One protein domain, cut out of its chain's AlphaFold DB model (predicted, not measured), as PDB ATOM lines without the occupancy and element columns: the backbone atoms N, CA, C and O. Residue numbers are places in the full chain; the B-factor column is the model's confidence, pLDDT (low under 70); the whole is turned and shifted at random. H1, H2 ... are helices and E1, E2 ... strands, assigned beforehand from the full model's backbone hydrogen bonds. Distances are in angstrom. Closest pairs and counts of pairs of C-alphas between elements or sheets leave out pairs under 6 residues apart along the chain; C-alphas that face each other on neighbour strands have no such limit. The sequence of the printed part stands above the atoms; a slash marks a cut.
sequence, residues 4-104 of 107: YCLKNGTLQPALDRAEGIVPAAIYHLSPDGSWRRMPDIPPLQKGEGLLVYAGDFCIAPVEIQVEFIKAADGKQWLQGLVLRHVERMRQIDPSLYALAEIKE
ATOM      1  N   TYR A   4     -78.416  32.700 -29.894       95.94
ATOM      2  CA  TYR A   4     -77.568  32.998 -31.046       95.94
ATOM      3  C   TYR A   4     -78.448  33.383 -32.224       95.94
ATOM      4  O   TYR A   4     -79.519  32.808 -32.409       95.94
ATOM      5  N   CYS A   5     -78.001  34.341 -33.032       96.69
ATOM      6  CA  CYS A   5     -78.724  34.757 -34.221       96.69
ATOM      7  C   CYS A   5     -77.863  34.737 -35.485       96.69
ATOM      8  O   CYS A   5     -76.648  34.935 -35.450       96.69
ATOM      9  N   LEU A   6     -78.527  34.497 -36.612       97.12
ATOM     10  CA  LEU A   6     -78.061  34.777 -37.955       97.12
ATOM     11  C   LEU A   6     -78.595  36.163 -38.314       97.12
ATOM     12  O   LEU A   6     -79.807  36.376 -38.321       97.12
ATOM     13  N   LYS A   7     -77.697  37.101 -38.604       94.69
ATOM     14  CA  LYS A   7     -78.043  38.459 -39.036       94.69
ATOM     15  C   LYS A   7     -76.991  38.940 -40.019       94.69
ATOM     16  O   LYS A   7     -75.799  38.766 -39.769       94.69
ATOM     17  N   ASN A   8     -77.421  39.529 -41.135       92.50
ATOM     18  CA  ASN A   8     -76.530  39.969 -42.212       92.50
ATOM     19  C   ASN A   8     -75.573  38.845 -42.666       92.50
ATOM     20  O   ASN A   8     -74.372  39.057 -42.828       92.50
ATOM     21  N   GLY A   9     -76.091  37.617 -42.776       92.81
ATOM     22  CA  GLY A   9     -75.317  36.439 -43.181       92.81
ATOM     23  C   GLY A   9     -74.308  35.905 -42.156       92.81
ATOM     24  O   GLY A   9     -73.562  34.986 -42.479       92.81
ATOM     25  N   THR A  10     -74.268  36.441 -40.931       93.88
ATOM     26  CA  THR A  10     -73.277  36.059 -39.911       93.88
ATOM     27  C   THR A  10     -73.943  35.516 -38.653       93.88
ATOM     28  O   THR A  10     -74.943  36.064 -38.190       93.88
ATOM     29  N   LEU A  11     -73.369  34.447 -38.091       95.12
ATOM     30  CA  LEU A  11     -73.761  33.896 -36.794       95.12
ATOM     31  C   LEU A  11     -73.078  34.657 -35.659       95.12
ATOM     32  O   LEU A  11     -71.851  34.750 -35.625       95.12
ATOM     33  N   GLN A  12     -73.858  35.144 -34.703       95.00
ATOM     34  CA  GLN A  12     -73.362  35.918 -33.567       95.00
ATOM     35  C   GLN A  12     -74.267  35.754 -32.336       95.00
ATOM     36  O   GLN A  12     -75.425  35.358 -32.487       95.00
ATOM     37  N   PRO A  13     -73.774  36.049 -31.120       94.50
ATOM     38  CA  PRO A  13     -74.617  36.087 -29.931       94.50
ATOM     39  C   PRO A  13     -75.782  37.069 -30.097       94.50
ATOM     40  O   PRO A  13     -75.616  38.160 -30.647       94.50
ATOM     41  N   ALA A  14     -76.956  36.694 -29.600       90.88
ATOM     42  CA  ALA A  14     -78.127  37.553 -29.604       90.88
ATOM     43  C   ALA A  14     -78.077  38.518 -28.409       90.88
ATOM     44  O   ALA A  14     -78.157  38.101 -27.253       90.88
ATOM     45  N   LEU A  15     -77.930  39.813 -28.698       82.06
ATOM     46  CA  LEU A  15     -77.948  40.879 -27.686       82.06
ATOM     47  C   LEU A  15     -79.372  41.276 -27.279       82.06
ATOM     48  O   LEU A  15     -79.576  41.790 -26.184       82.06
ATOM     49  N   ASP A  16     -80.339  41.001 -28.147       79.12
ATOM     50  CA  ASP A  16     -81.768  41.201 -27.957       79.12
ATOM     51  C   ASP A  16     -82.517  39.944 -28.432       79.12
ATOM     52  O   ASP A  16     -82.009  39.158 -29.241       79.12
ATOM     53  N   ARG A  17     -83.723  39.711 -27.906       81.44
ATOM     54  CA  ARG A  17     -84.536  38.529 -28.234       81.44
ATOM     55  C   ARG A  17     -85.410  38.798 -29.466       81.44
ATOM     56  O   ARG A  17     -86.621  38.630 -29.405       81.44
ATOM     57  N   ALA A  18     -84.775  39.222 -30.564       80.69
ATOM     58  CA  ALA A  18     -85.408  39.634 -31.823       80.69
ATOM     59  C   ALA A  18     -86.194  40.956 -31.735       80.69
ATOM     60  O   ALA A  18     -87.262  41.106 -32.335       80.69
ATOM     61  N   GLU A  19     -85.665  41.936 -31.002       82.81
ATOM     62  CA  GLU A  19     -86.304  43.248 -30.891       82.81
ATOM     63  C   GLU A  19     -86.279  43.982 -32.244       82.81
ATOM     64  O   GLU A  19     -85.273  44.001 -32.954       82.81
ATOM     65  N   GLY A  20     -87.416  44.564 -32.641       84.44
ATOM     66  CA  GLY A  20     -87.555  45.259 -33.928       84.44
ATOM     67  C   GLY A  20     -87.647  44.345 -35.159       84.44
ATOM     68  O   GLY A  20     -87.712  44.847 -36.280       84.44
ATOM     69  N   ILE A  21     -87.686  43.021 -34.975       90.00
ATOM     70  CA  ILE A  21     -87.922  42.052 -36.051       90.00
ATOM     71  C   ILE A  21     -89.421  41.757 -36.152       90.00
ATOM     72  O   ILE A  21     -90.081  41.515 -35.146       90.00
ATOM     73  N   VAL A  22     -89.958  41.725 -37.376       92.94
ATOM     74  CA  VAL A  22     -91.304  41.197 -37.654       92.94
ATOM     75  C   VAL A  22     -91.157  39.726 -38.060       92.94
ATOM     76  O   VAL A  22     -90.706  39.454 -39.175       92.94
ATOM     77  N   PRO A  23     -91.468  38.765 -37.173       95.19
ATOM     78  CA  PRO A  23     -91.181  37.362 -37.431       95.19
ATOM     79  C   PRO A  23     -92.152  36.762 -38.449       95.19
ATOM     80  O   PRO A  23     -93.365  36.952 -38.373       95.19
ATOM     81  N   ALA A  24     -91.619  35.953 -39.364       95.81
ATOM     82  CA  ALA A  24     -92.420  35.067 -40.199       95.81
ATOM     83  C   ALA A  24     -92.960  33.891 -39.368       95.81
ATOM     84  O   ALA A  24     -94.105  33.465 -39.543       95.81
ATOM     85  N   ALA A  25     -92.164  33.379 -38.424       96.06
ATOM     86  CA  ALA A  25     -92.616  32.395 -37.450       96.06
ATOM     87  C   ALA A  25     -91.844  32.484 -36.130       96.06
ATOM     88  O   ALA A  25     -90.677  32.874 -36.084       96.06
ATOM     89  N   ILE A  26     -92.535  32.064 -35.070       97.50
ATOM     90  CA  ILE A  26     -92.008  31.833 -33.729       97.50
ATOM     91  C   ILE A  26     -92.369  30.389 -33.379       97.50
ATOM     92  O   ILE A  26     -93.542  30.014 -33.455       97.50
ATOM     93  N   TYR A  27     -91.385  29.584 -33.003       97.88
ATOM     94  CA  TYR A  27     -91.563  28.205 -32.571       97.88
ATOM     95  C   TYR A  27     -91.044  28.018 -31.152       97.88
ATOM     96  O   TYR A  27     -89.935  28.430 -30.819       97.88
ATOM     97  N   HIS A  28     -91.860  27.361 -30.336       98.06
ATOM     98  CA  HIS A  28     -91.484  26.841 -29.026       98.06
ATOM     99  C   HIS A  28     -91.200  25.352 -29.151       98.06
ATOM    100  O   HIS A  28     -91.970  24.648 -29.811       98.06
ATOM    101  N   LEU A  29     -90.110  24.899 -28.536       97.81
ATOM    102  CA  LEU A  29     -89.708  23.499 -28.493       97.81
ATOM    103  C   LEU A  29     -89.650  23.013 -27.051       97.81
ATOM    104  O   LEU A  29     -89.040  23.653 -26.196       97.81
ATOM    105  N   SER A  30     -90.253  21.859 -26.802       97.19
ATOM    106  CA  SER A  30     -90.117  21.127 -25.547       97.19
ATOM    107  C   SER A  30     -88.860  20.245 -25.566       97.19
ATOM    108  O   SER A  30     -88.344  19.948 -26.644       97.19
ATOM    109  N   PRO A  31     -88.361  19.782 -24.402       94.94
ATOM    110  CA  PRO A  31     -87.111  19.014 -24.329       94.94
ATOM    111  C   PRO A  31     -87.139  17.674 -25.084       94.94
ATOM    112  O   PRO A  31     -86.095  17.134 -25.431       94.94
ATOM    113  N   ASP A  32     -88.326  17.134 -25.369       93.94
ATOM    114  CA  ASP A  32     -88.519  15.935 -26.196       93.94
ATOM    115  C   ASP A  32     -88.465  16.222 -27.714       93.94
ATOM    116  O   ASP A  32     -88.649  15.325 -28.542       93.94
ATOM    117  N   GLY A  33     -88.223  17.479 -28.091       94.12
ATOM    118  CA  GLY A  33     -88.196  17.964 -29.465       94.12
ATOM    119  C   GLY A  33     -89.577  18.172 -30.087       94.12
ATOM    120  O   GLY A  33     -89.654  18.533 -31.265       94.12
ATOM    121  N   SER A  34     -90.669  17.968 -29.341       96.44
ATOM    122  CA  SER A  34     -91.986  18.404 -29.800       96.44
ATOM    123  C   SER A  34     -92.003  19.926 -29.933       96.44
ATOM    124  O   SER A  34     -91.379  20.649 -29.154       96.44
ATOM    125  N   TRP A  35     -92.674  20.425 -30.969       96.62
ATOM    126  CA  TRP A  35     -92.648  21.845 -31.294       96.62
ATOM    127  C   TRP A  35     -94.016  22.359 -31.706       96.62
ATOM    128  O   TRP A  35     -94.853  21.633 -32.249       96.62
ATOM    129  N   ARG A  36     -94.243  23.645 -31.447       97.06
ATOM    130  CA  ARG A  36     -95.476  24.343 -31.813       97.06
ATOM    131  C   ARG A  36     -95.189  25.772 -32.237       97.06
ATOM    132  O   ARG A  36     -94.270  26.414 -31.729       97.06
ATOM    133  N   ARG A  37     -96.005  26.283 -33.157       97.00
ATOM    134  CA  ARG A  37     -95.985  27.701 -33.526       97.00
ATOM    135  C   ARG A  37     -96.628  28.527 -32.423       97.00
ATOM    136  O   ARG A  37     -97.682  28.155 -31.911       97.00
ATOM    137  N   MET A  38     -96.003  29.647 -32.099       97.50
ATOM    138  CA  MET A  38     -96.473  30.587 -31.092       97.50
ATOM    139  C   MET A  38     -96.869  31.914 -31.748       97.50
ATOM    140  O   MET A  38     -96.262  32.292 -32.754       97.50
ATOM    141  N   PRO A  39     -97.877  32.619 -31.205       94.88
ATOM    142  CA  PRO A  39     -98.196  33.978 -31.635       94.88
ATOM    143  C   PRO A  39     -97.139  34.991 -31.169       94.88
ATOM    144  O   PRO A  39     -96.864  35.940 -31.891       94.88
ATOM    145  N   ASP A  40     -96.506  34.737 -30.019       94.25
ATOM    146  CA  ASP A  40     -95.527  35.611 -29.369       94.25
ATOM    147  C   ASP A  40     -94.383  34.789 -28.761       94.25
ATOM    148  O   ASP A  40     -94.486  33.568 -28.614       94.25
ATOM    149  N   ILE A  41     -93.288  35.456 -28.384       93.12
ATOM    150  CA  ILE A  41     -92.125  34.812 -27.760       93.12
ATOM    151  C   ILE A  41     -92.492  34.324 -26.346       93.12
ATOM    152  O   ILE A  41     -92.755  35.150 -25.469       93.12
ATOM    153  N   PRO A  42     -92.477  33.004 -26.076       92.31
ATOM    154  CA  PRO A  42     -92.790  32.484 -24.755       92.31
ATOM    155  C   PRO A  42     -91.598  32.585 -23.787       92.31
ATOM    156  O   PRO A  42     -90.430  32.602 -24.210       92.31
ATOM    157  N   PRO A  43     -91.860  32.584 -22.467       92.19
ATOM    158  CA  PRO A  43     -90.830  32.233 -21.499       92.19
ATOM    159  C   PRO A  43     -90.372  30.788 -21.744       92.19
ATOM    160  O   PRO A  43     -91.189  29.934 -22.085       92.19
ATOM    161  N   LEU A  44     -89.079  30.520 -21.561       93.56
ATOM    162  CA  LEU A  44     -88.514  29.176 -21.698       93.56
ATOM    163  C   LEU A  44     -88.225  28.571 -20.329       93.56
ATOM    164  O   LEU A  44     -87.626  29.227 -19.471       93.56
ATOM    165  N   GLN A  45     -88.611  27.311 -20.157       94.31
ATOM    166  CA  GLN A  45     -88.125  26.455 -19.080       94.31
ATOM    167  C   GLN A  45     -86.808  25.785 -19.474       94.31
ATOM    168  O   GLN A  45     -86.411  25.780 -20.635       94.31
ATOM    169  N   LYS A  46     -86.119  25.217 -18.485       91.75
ATOM    170  CA  LYS A  46     -84.874  24.462 -18.673       91.75
ATOM    171  C   LYS A  46     -85.034  23.381 -19.756       91.75
ATOM    172  O   LYS A  46     -85.988  22.608 -19.715       91.75
ATOM    173  N   GLY A  47     -84.094  23.342 -20.700       93.62
ATOM    174  CA  GLY A  47     -84.091  22.417 -21.835       93.62
ATOM    175  C   GLY A  47     -85.092  22.755 -22.945       93.62
ATOM    176  O   GLY A  47     -85.103  22.073 -23.965       93.62
ATOM    177  N   GLU A  48     -85.929  23.784 -22.782       96.62
ATOM    178  CA  GLU A  48     -86.815  24.246 -23.850       96.62
ATOM    179  C   GLU A  48     -86.077  25.135 -24.847       96.62
ATOM    180  O   GLU A  48     -85.112  25.833 -24.515       96.62
ATOM    181  N   GLY A  49     -86.582  25.124 -26.079       96.50
ATOM    182  CA  GLY A  49     -86.053  25.887 -27.193       96.50
ATOM    183  C   GLY A  49     -86.996  26.975 -27.691       96.50
ATOM    184  O   GLY A  49     -88.223  26.857 -27.639       96.50
ATOM    185  N   LEU A  50     -86.403  28.023 -28.249       97.25
ATOM    186  CA  LEU A  50     -87.074  29.049 -29.038       97.25
ATOM    187  C   LEU A  50     -86.387  29.155 -30.395       97.25
ATOM    188  O   LEU A  50     -85.176  29.349 -30.445       97.25
ATOM    189  N   LEU A  51     -87.165  29.108 -31.474       97.69
ATOM    190  CA  LEU A  51     -86.719  29.485 -32.813       97.69
ATOM    191  C   LEU A  51     -87.599  30.622 -33.332       97.69
ATOM    192  O   LEU A  51     -88.812  30.474 -33.440       97.69
ATOM    193  N   VAL A  52     -86.991  31.748 -33.688       97.44
ATOM    194  CA  VAL A  52     -87.654  32.873 -34.360       97.44
ATOM    195  C   VAL A  52     -86.955  33.103 -35.685       97.44
ATOM    196  O   VAL A  52     -85.732  33.094 -35.724       97.44
ATOM    197  N   TYR A  53     -87.687  33.339 -36.769       97.12
ATOM    198  CA  TYR A  53     -87.062  33.801 -38.009       97.12
ATOM    199  C   TYR A  53     -87.948  34.767 -38.789       97.12
ATOM    200  O   TYR A  53     -89.175  34.768 -38.659       97.12
ATOM    201  N   ALA A  54     -87.302  35.581 -39.618       96.44
ATOM    202  CA  ALA A  54     -87.912  36.483 -40.582       96.44
ATOM    203  C   ALA A  54     -87.213  36.331 -41.939       96.44
ATOM    204  O   ALA A  54     -86.016  36.055 -41.995       96.44
ATOM    205  N   GLY A  55     -87.969  36.510 -43.022       94.81
ATOM    206  CA  GLY A  55     -87.515  36.187 -44.375       94.81
ATOM    207  C   GLY A  55     -87.632  34.696 -44.704       94.81
ATOM    208  O   GLY A  55     -88.227  33.910 -43.958       94.81
ATOM    209  N   ASP A  56     -87.065  34.310 -45.844       93.50
ATOM    210  CA  ASP A  56     -87.238  32.976 -46.420       93.50
ATOM    211  C   ASP A  56     -86.274  31.956 -45.811       93.50
ATOM    212  O   ASP A  56     -85.258  31.582 -46.400       93.50
ATOM    213  N   PHE A  57     -86.601  31.448 -44.621       96.88
ATOM    214  CA  PHE A  57     -85.812  30.387 -44.001       96.88
ATOM    215  C   PHE A  57     -86.238  28.995 -44.501       96.88
ATOM    216  O   PHE A  57     -87.127  28.353 -43.948       96.88
ATOM    217  N   CYS A  58     -85.610  28.524 -45.584       96.56
ATOM    218  CA  CYS A  58     -85.887  27.216 -46.198       96.56
ATOM    219  C   CYS A  58     -85.423  26.000 -45.354       96.56
ATOM    220  O   CYS A  58     -84.402  25.367 -45.642       96.56
ATOM    221  N   ILE A  59     -86.199  25.656 -44.326       95.56
ATOM    222  CA  ILE A  59     -86.010  24.482 -43.460       95.56
ATOM    223  C   ILE A  59     -87.274  23.617 -43.428       95.56
ATOM    224  O   ILE A  59     -88.393  24.133 -43.440       95.56
ATOM    225  N   ALA A  60     -87.116  22.293 -43.401       95.06
ATOM    226  CA  ALA A  60     -88.252  21.389 -43.265       95.06
ATOM    227  C   ALA A  60     -88.674  21.277 -41.788       95.06
ATOM    228  O   ALA A  60     -87.812  21.266 -40.908       95.06
ATOM    229  N   PRO A  61     -89.973  21.107 -41.478       92.69
ATOM    230  CA  PRO A  61     -90.430  21.034 -40.089       92.69
ATOM    231  C   PRO A  61     -89.766  19.920 -39.260       92.69
ATOM    232  O   PRO A  61     -89.479  20.108 -38.083       92.69
ATOM    233  N   VAL A  62     -89.457  18.774 -39.876       95.69
ATOM    234  CA  VAL A  62     -88.738  17.672 -39.209       95.69
ATOM    235  C   VAL A  62     -87.297  18.041 -38.840       95.69
ATOM    236  O   VAL A  62     -86.761  17.542 -37.857       95.69
ATOM    237  N   GLU A  63     -86.662  18.943 -39.587       97.00
ATOM    238  CA  GLU A  63     -85.286  19.372 -39.316       97.00
ATOM    239  C   GLU A  63     -85.209  20.292 -38.108       97.00
ATOM    240  O   GLU A  63     -84.234  20.227 -37.368       97.00
ATOM    241  N   ILE A  64     -86.257  21.086 -37.862       97.00
ATOM    242  CA  ILE A  64     -86.377  21.897 -36.645       97.00
ATOM    243  C   ILE A  64     -86.221  20.999 -35.416       97.00
ATOM    244  O   ILE A  64     -85.383  21.277 -34.561       97.00
ATOM    245  N   GLN A  65     -86.965  19.891 -35.383       97.12
ATOM    246  CA  GLN A  65     -86.913  18.898 -34.310       97.12
ATOM    247  C   GLN A  65     -85.581  18.140 -34.273       97.12
ATOM    248  O   GLN A  65     -84.960  18.022 -33.219       97.12
ATOM    249  N   VAL A  66     -85.143  17.594 -35.410       97.56
ATOM    250  CA  VAL A  66     -83.957  16.726 -35.463       97.56
ATOM    251  C   VAL A  66     -82.686  17.486 -35.099       97.56
ATOM    252  O   VAL A  66     -81.858  16.951 -34.365       97.56
ATOM    253  N   GLU A  67     -82.511  18.707 -35.603       98.25
ATOM    254  CA  GLU A  67     -81.336  19.516 -35.271       98.25
ATOM    255  C   GLU A  67     -81.411  20.052 -33.833       98.25
ATOM    256  O   GLU A  67     -80.369  20.204 -33.205       98.25
ATOM    257  N   PHE A  68     -82.611  20.259 -33.274       97.94
ATOM    258  CA  PHE A  68     -82.776  20.638 -31.866       97.94
ATOM    259  C   PHE A  68     -82.316  19.532 -30.914       97.94
ATOM    260  O   PHE A  68     -81.474  19.775 -30.061       97.94
ATOM    261  N   ILE A  69     -82.806  18.300 -31.099       96.12
ATOM    262  CA  ILE A  69     -82.486  17.158 -30.218       96.12
ATOM    263  C   ILE A  69     -80.977  16.855 -30.195       96.12
ATOM    264  O   ILE A  69     -80.452  16.354 -29.203       96.12
ATOM    265  N   LYS A  70     -80.270  17.127 -31.297       95.62
ATOM    266  CA  LYS A  70     -78.821  16.903 -31.413       95.62
ATOM    267  C   LYS A  70     -77.980  18.015 -30.791       95.62
ATOM    268  O   LYS A  70     -76.801  17.789 -30.525       95.62
ATOM    269  N   ALA A  71     -78.532  19.216 -30.669       95.88
ATOM    270  CA  ALA A  71     -77.769  20.395 -30.310       95.88
ATOM    271  C   ALA A  71     -77.519  20.459 -28.804       95.88
ATOM    272  O   ALA A  71     -78.425  20.242 -28.004       95.88
ATOM    273  N   ALA A  72     -76.293  20.813 -28.415       93.19
ATOM    274  CA  ALA A  72     -75.985  21.074 -27.010       93.19
ATOM    275  C   ALA A  72     -76.450  22.468 -26.550       93.19
ATOM    276  O   ALA A  72     -76.651  22.687 -25.361       93.19
ATOM    277  N   ASP A  73     -76.595  23.413 -27.484       93.81
ATOM    278  CA  ASP A  73     -76.904  24.815 -27.213       93.81
ATOM    279  C   ASP A  73     -77.599  25.484 -28.420       93.81
ATOM    280  O   ASP A  73     -77.693  24.919 -29.518       93.81
ATOM    281  N   GLY A  74     -78.077  26.720 -28.233       94.69
ATOM    282  CA  GLY A  74     -78.760  27.482 -29.284       94.69
ATOM    283  C   GLY A  74     -77.890  27.785 -30.510       94.69
ATOM    284  O   GLY A  74     -78.404  27.844 -31.628       94.69
ATOM    285  N   LYS A  75     -76.568  27.920 -30.350       96.00
ATOM    286  CA  LYS A  75     -75.648  28.171 -31.467       96.00
ATOM    287  C   LYS A  75     -75.554  26.951 -32.372       96.00
ATOM    288  O   LYS A  75     -75.675  27.095 -33.588       96.00
ATOM    289  N   GLN A  76     -75.336  25.773 -31.797       96.88
ATOM    290  CA  GLN A  76     -75.227  24.519 -32.542       96.88
ATOM    291  C   GLN A  76     -76.532  24.194 -33.255       96.88
ATOM    292  O   GLN A  76     -76.519  23.821 -34.430       96.88
ATOM    293  N   TRP A  77     -77.661  24.417 -32.580       97.75
ATOM    294  CA  TRP A  77     -78.965  24.240 -33.196       97.75
ATOM    295  C   TRP A  77     -79.140  25.160 -34.409       97.75
ATOM    296  O   TRP A  77     -79.462  24.691 -35.503       97.75
ATOM    297  N   LEU A  78     -78.841  26.456 -34.260       98.06
ATOM    298  CA  LEU A  78     -78.931  27.409 -35.365       98.06
ATOM    299  C   LEU A  78     -77.989  27.054 -36.520       98.06
ATOM    300  O   LEU A  78     -78.386  27.146 -37.678       98.06
ATOM    301  N   GLN A  79     -76.761  26.618 -36.230       98.00
ATOM    302  CA  GLN A  79     -75.808  26.166 -37.247       98.00
ATOM    303  C   GLN A  79     -76.364  25.007 -38.079       98.00
ATOM    304  O   GLN A  79     -76.266  25.047 -39.307       98.00
ATOM    305  N   GLY A  80     -76.982  24.015 -37.432       98.19
ATOM    306  CA  GLY A  80     -77.636  22.900 -38.116       98.19
ATOM    307  C   GLY A  80     -78.738  23.377 -39.063       98.19
ATOM    308  O   GLY A  80     -78.750  23.009 -40.237       98.19
ATOM    309  N   LEU A  81     -79.615  24.271 -38.599       98.44
ATOM    310  CA  LEU A  81     -80.700  24.822 -39.421       98.44
ATOM    311  C   LEU A  81     -80.188  25.660 -40.600       98.44
ATOM    312  O   LEU A  81     -80.686  25.532 -41.720       98.44
ATOM    313  N   VAL A  82     -79.167  26.491 -40.377       98.00
ATOM    314  CA  VAL A  82     -78.541  27.290 -41.441       98.00
ATOM    315  C   VAL A  82     -77.880  26.391 -42.484       98.00
ATOM    316  O   VAL A  82     -77.999  26.666 -43.676       98.00
ATOM    317  N   LEU A  83     -77.260  25.281 -42.075       98.00
ATOM    318  CA  LEU A  83     -76.714  24.307 -43.018       98.00
ATOM    319  C   LEU A  83     -77.810  23.724 -43.918       98.00
ATOM    320  O   LEU A  83     -77.639  23.721 -45.135       98.00
ATOM    321  N   ARG A  84     -78.962  23.325 -43.358       98.00
ATOM    322  CA  ARG A  84     -80.112  22.831 -44.143       98.00
ATOM    323  C   ARG A  84     -80.622  23.858 -45.147       98.00
ATOM    324  O   ARG A  84     -80.927  23.516 -46.289       98.00
ATOM    325  N   HIS A  85     -80.681  25.123 -44.738       97.88
ATOM    326  CA  HIS A  85     -81.025  26.215 -45.640       97.88
ATOM    327  C   HIS A  85     -80.014  26.340 -46.787       97.88
ATOM    328  O   HIS A  85     -80.407  26.350 -47.951       97.88
ATOM    329  N   VAL A  86     -78.715  26.383 -46.483       97.00
ATOM    330  CA  VAL A  86     -77.648  26.535 -47.488       97.00
ATOM    331  C   VAL A  86     -77.561  25.325 -48.422       97.00
ATOM    332  O   VAL A  86     -77.325  25.494 -49.616       97.00
ATOM    333  N   GLU A  87     -77.800  24.110 -47.928       97.62
ATOM    334  CA  GLU A  87     -77.868  22.892 -48.747       97.62
ATOM    335  C   GLU A  87     -78.934  22.999 -49.849       97.62
ATOM    336  O   GLU A  87     -78.710  22.516 -50.963       97.62
ATOM    337  N   ARG A  88     -80.057  23.674 -49.567       97.12
ATOM    338  CA  ARG A  88     -81.152  23.898 -50.524       97.12
ATOM    339  C   ARG A  88     -80.965  25.140 -51.381       97.12
ATOM    340  O   ARG A  88     -81.076  25.062 -52.600       97.12
ATOM    341  N   MET A  89     -80.704  26.274 -50.743       96.75
ATOM    342  CA  MET A  89     -80.735  27.588 -51.386       96.75
ATOM    343  C   MET A  89     -79.389  27.984 -51.987       96.75
ATOM    344  O   MET A  89     -79.346  28.869 -52.833       96.75
ATOM    345  N   ARG A  90     -78.290  27.340 -51.566       96.31
ATOM    346  CA  ARG A  90     -76.905  27.648 -51.976       96.31
ATOM    347  C   ARG A  90     -76.451  29.080 -51.668       96.31
ATOM    348  O   ARG A  90     -75.399  29.498 -52.139       96.31
ATOM    349  N   GLN A  91     -77.211  29.806 -50.853       95.06
ATOM    350  CA  GLN A  91     -76.937  31.175 -50.434       95.06
ATOM    351  C   GLN A  91     -77.589  31.457 -49.079       95.06
ATOM    352  O   GLN A  91     -78.402  30.666 -48.603       95.06
ATOM    353  N   ILE A  92     -77.232  32.594 -48.488       95.56
ATOM    354  CA  ILE A  92     -77.914  33.188 -47.339       95.56
ATOM    355  C   ILE A  92     -78.261  34.617 -47.744       95.56
ATOM    356  O   ILE A  92     -77.358  35.409 -48.017       95.56
ATOM    357  N   ASP A  93     -79.551  34.939 -47.807       94.69
ATOM    358  CA  ASP A  93     -79.981  36.310 -48.073       94.69
ATOM    359  C   ASP A  93     -79.587  37.217 -46.886       94.69
ATOM    360  O   ASP A  93     -79.833  36.840 -45.738       94.69
ATOM    361  N   PRO A  94     -78.986  38.403 -47.101       92.12
ATOM    362  CA  PRO A  94     -78.619  39.307 -46.008       92.12
ATOM    363  C   PRO A  94     -79.794  39.744 -45.120       92.12
ATOM    364  O   PRO A  94     -79.570  40.087 -43.959       92.12
ATOM    365  N   SER A  95     -81.022  39.732 -45.648       92.94
ATOM    366  CA  SER A  95     -82.253  40.040 -44.913       92.94
ATOM    367  C   SER A  95     -82.788  38.872 -44.079       92.94
ATOM    368  O   SER A  95     -83.641  39.093 -43.219       92.94
ATOM    369  N   LEU A  96     -82.283  37.646 -44.285       96.44
ATOM    370  CA  LEU A  96     -82.647  36.495 -43.467       96.44
ATOM    371  C   LEU A  96     -82.173  36.725 -42.030       96.44
ATOM    372  O   LEU A  96     -80.976  36.846 -41.753       96.44
ATOM    373  N   TYR A  97     -83.136  36.730 -41.113       97.38
ATOM    374  CA  TYR A  97     -82.884  36.727 -39.684       97.38
ATOM    375  C   TYR A  97     -83.372  35.414 -39.093       97.38
ATOM    376  O   TYR A  97     -84.497  34.995 -39.359       97.38
ATOM    377  N   ALA A  98     -82.561  34.797 -38.241       97.62
ATOM    378  CA  ALA A  98     -82.992  33.678 -37.415       97.62
ATOM    379  C   ALA A  98     -82.352  33.785 -36.033       97.62
ATOM    380  O   ALA A  98     -81.173  34.097 -35.931       97.62
ATOM    381  N   LEU A  99     -83.111  33.518 -34.983       97.44
ATOM    382  CA  LEU A  99     -82.684  33.464 -33.592       97.44
ATOM    383  C   LEU A  99     -83.013  32.075 -33.062       97.44
ATOM    384  O   LEU A  99     -84.160  31.644 -33.174       97.44
ATOM    385  N   ALA A 100     -82.036  31.417 -32.451       97.44
ATOM    386  CA  ALA A 100     -82.247  30.187 -31.711       97.44
ATOM    387  C   ALA A 100     -81.734  30.336 -30.277       97.44
ATOM    388  O   ALA A 100     -80.649  30.869 -30.038       97.44
ATOM    389  N   GLU A 101     -82.508  29.835 -29.326       96.06
ATOM    390  CA  GLU A 101     -82.139  29.762 -27.916       96.06
ATOM    391  C   GLU A 101     -82.498  28.375 -27.391       96.06
ATOM    392  O   GLU A 101     -83.573  27.866 -27.696       96.06
ATOM    393  N   ILE A 102     -81.609  27.789 -26.590       95.56
ATOM    394  CA  ILE A 102     -81.907  26.641 -25.730       95.56
ATOM    395  C   ILE A 102     -81.629  27.099 -24.309       95.56
ATOM    396  O   ILE A 102     -80.555  27.630 -24.028       95.56
ATOM    397  N   LYS A 103     -82.605  26.948 -23.416       93.81
ATOM    398  CA  LYS A 103     -82.444  27.385 -22.032       93.81
ATOM    399  C   LYS A 103     -81.566  26.390 -21.271       93.81
ATOM    400  O   LYS A 103     -82.004  25.272 -21.002       93.81
ATOM    401  N   GLU A 104     -80.359  26.817 -20.905       82.75
ATOM    402  CA  GLU A 104     -79.372  25.973 -20.224       82.75
ATOM    403  C   GLU A 104     -79.855  25.392 -18.883       82.75
ATOM    404  O   GLU A 104     -80.707  25.949 -18.175       82.75
TER     405      GLU A 104
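Overview. This is residues 4 to 104 of the 107 residues of an uncharacterized protein of Clostridiales bacterium (UniProt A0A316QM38). A single twisted sheet of six strands makes a wall, and the two helices H1 and H2, joined as a helical hairpin, cover one of its faces in a second layer. The longer helix, H2, lies over the E6 and E1 part of the sheet, and H1 lies over E3; the long links, residues 14 to 24 and 38 to 48, loop out on the side away from the helices. The printed part has 101 residues, with two named helices and six named strands in the order E1 E2 E3 E4 E5 H1 H2 E6; the sheet runs E2 E1 E6 E5 E3 E4, all antiparallel, and the class is mixed, helices and strands. It is compact, with a radius of gyration of the C-alphas of 12.2 A and a rounded outline spanning 32 by 28 by 22 A.

Along the chain. Begin with the two longest strands, E5, residues 49 to 54, and E6, residues 97 to 102, each 17.2 A long. Find C-alpha 97 at (-82.884, 36.727, -39.684); from there E6 runs to C-alpha 102 at (-81.907, 26.641, -25.730). To one side are E1, residues 4 to 7, 9.7 A, and E2, residues 10 to 13, 10.1 A; to the other are E3, residues 25 to 29, 13.0 A, and E4, residues 35 to 37, 7.1 A. H1 is residues 61 to 70, 15.1 A. Find C-alpha 74 at (-78.760, 27.482, -29.284), where H2 begins, residues 74 to 89, 22.2 A.

Arrangement. Look first at E6 and E5, where N 99 and O 52 are 2.8 A apart, within hydrogen-bond range. E1 and E6 are antiparallel neighbours, with N 6 and O 98 at 2.8 A, within hydrogen-bond range, and E1 forms a hairpin with E2, with N 5 and O 12 at 2.8 A. E5 and E3 have N 27 and O 51 at 2.8 A; the hairpin of E3 and E4 has N 28 and O 36 at 2.9 A. Across the sheet the strands' lines turn by 78 degrees. H2 is on the sheet at a height of 9.6 A, over E6 and only just over E1, with 3 C-alphas falling on E1; it runs along the strands, at 19 degrees to E6 on the local plane. Its closest C-alphas to E6 are those of Gly 74 and Glu 101, 4.3 A. H1 is on the same face at a height of 9.5 A, over E3, slantwise to the strands at 42 degrees to E3 on the local plane. With residues 77 to 84 alone H2 touches H1, closest at the C-alphas of Phe 68 and Trp 77, 5.4 A, at a steep tilt of 40 degrees, opposite ways. In H2 every O i to N i+4 pair is within hydrogen-bond range; in H1, 5 of 6.

Size, cuts and confidence. The C-alphas farthest apart, of Gln 45 and Arg 90, are 34.8 A apart. The printed part has no cut. The links E2 to E3 and E4 to E5 are long, 11 residues each. Mean pLDDT of the printed part is 94.8, and no printed residue is under 70.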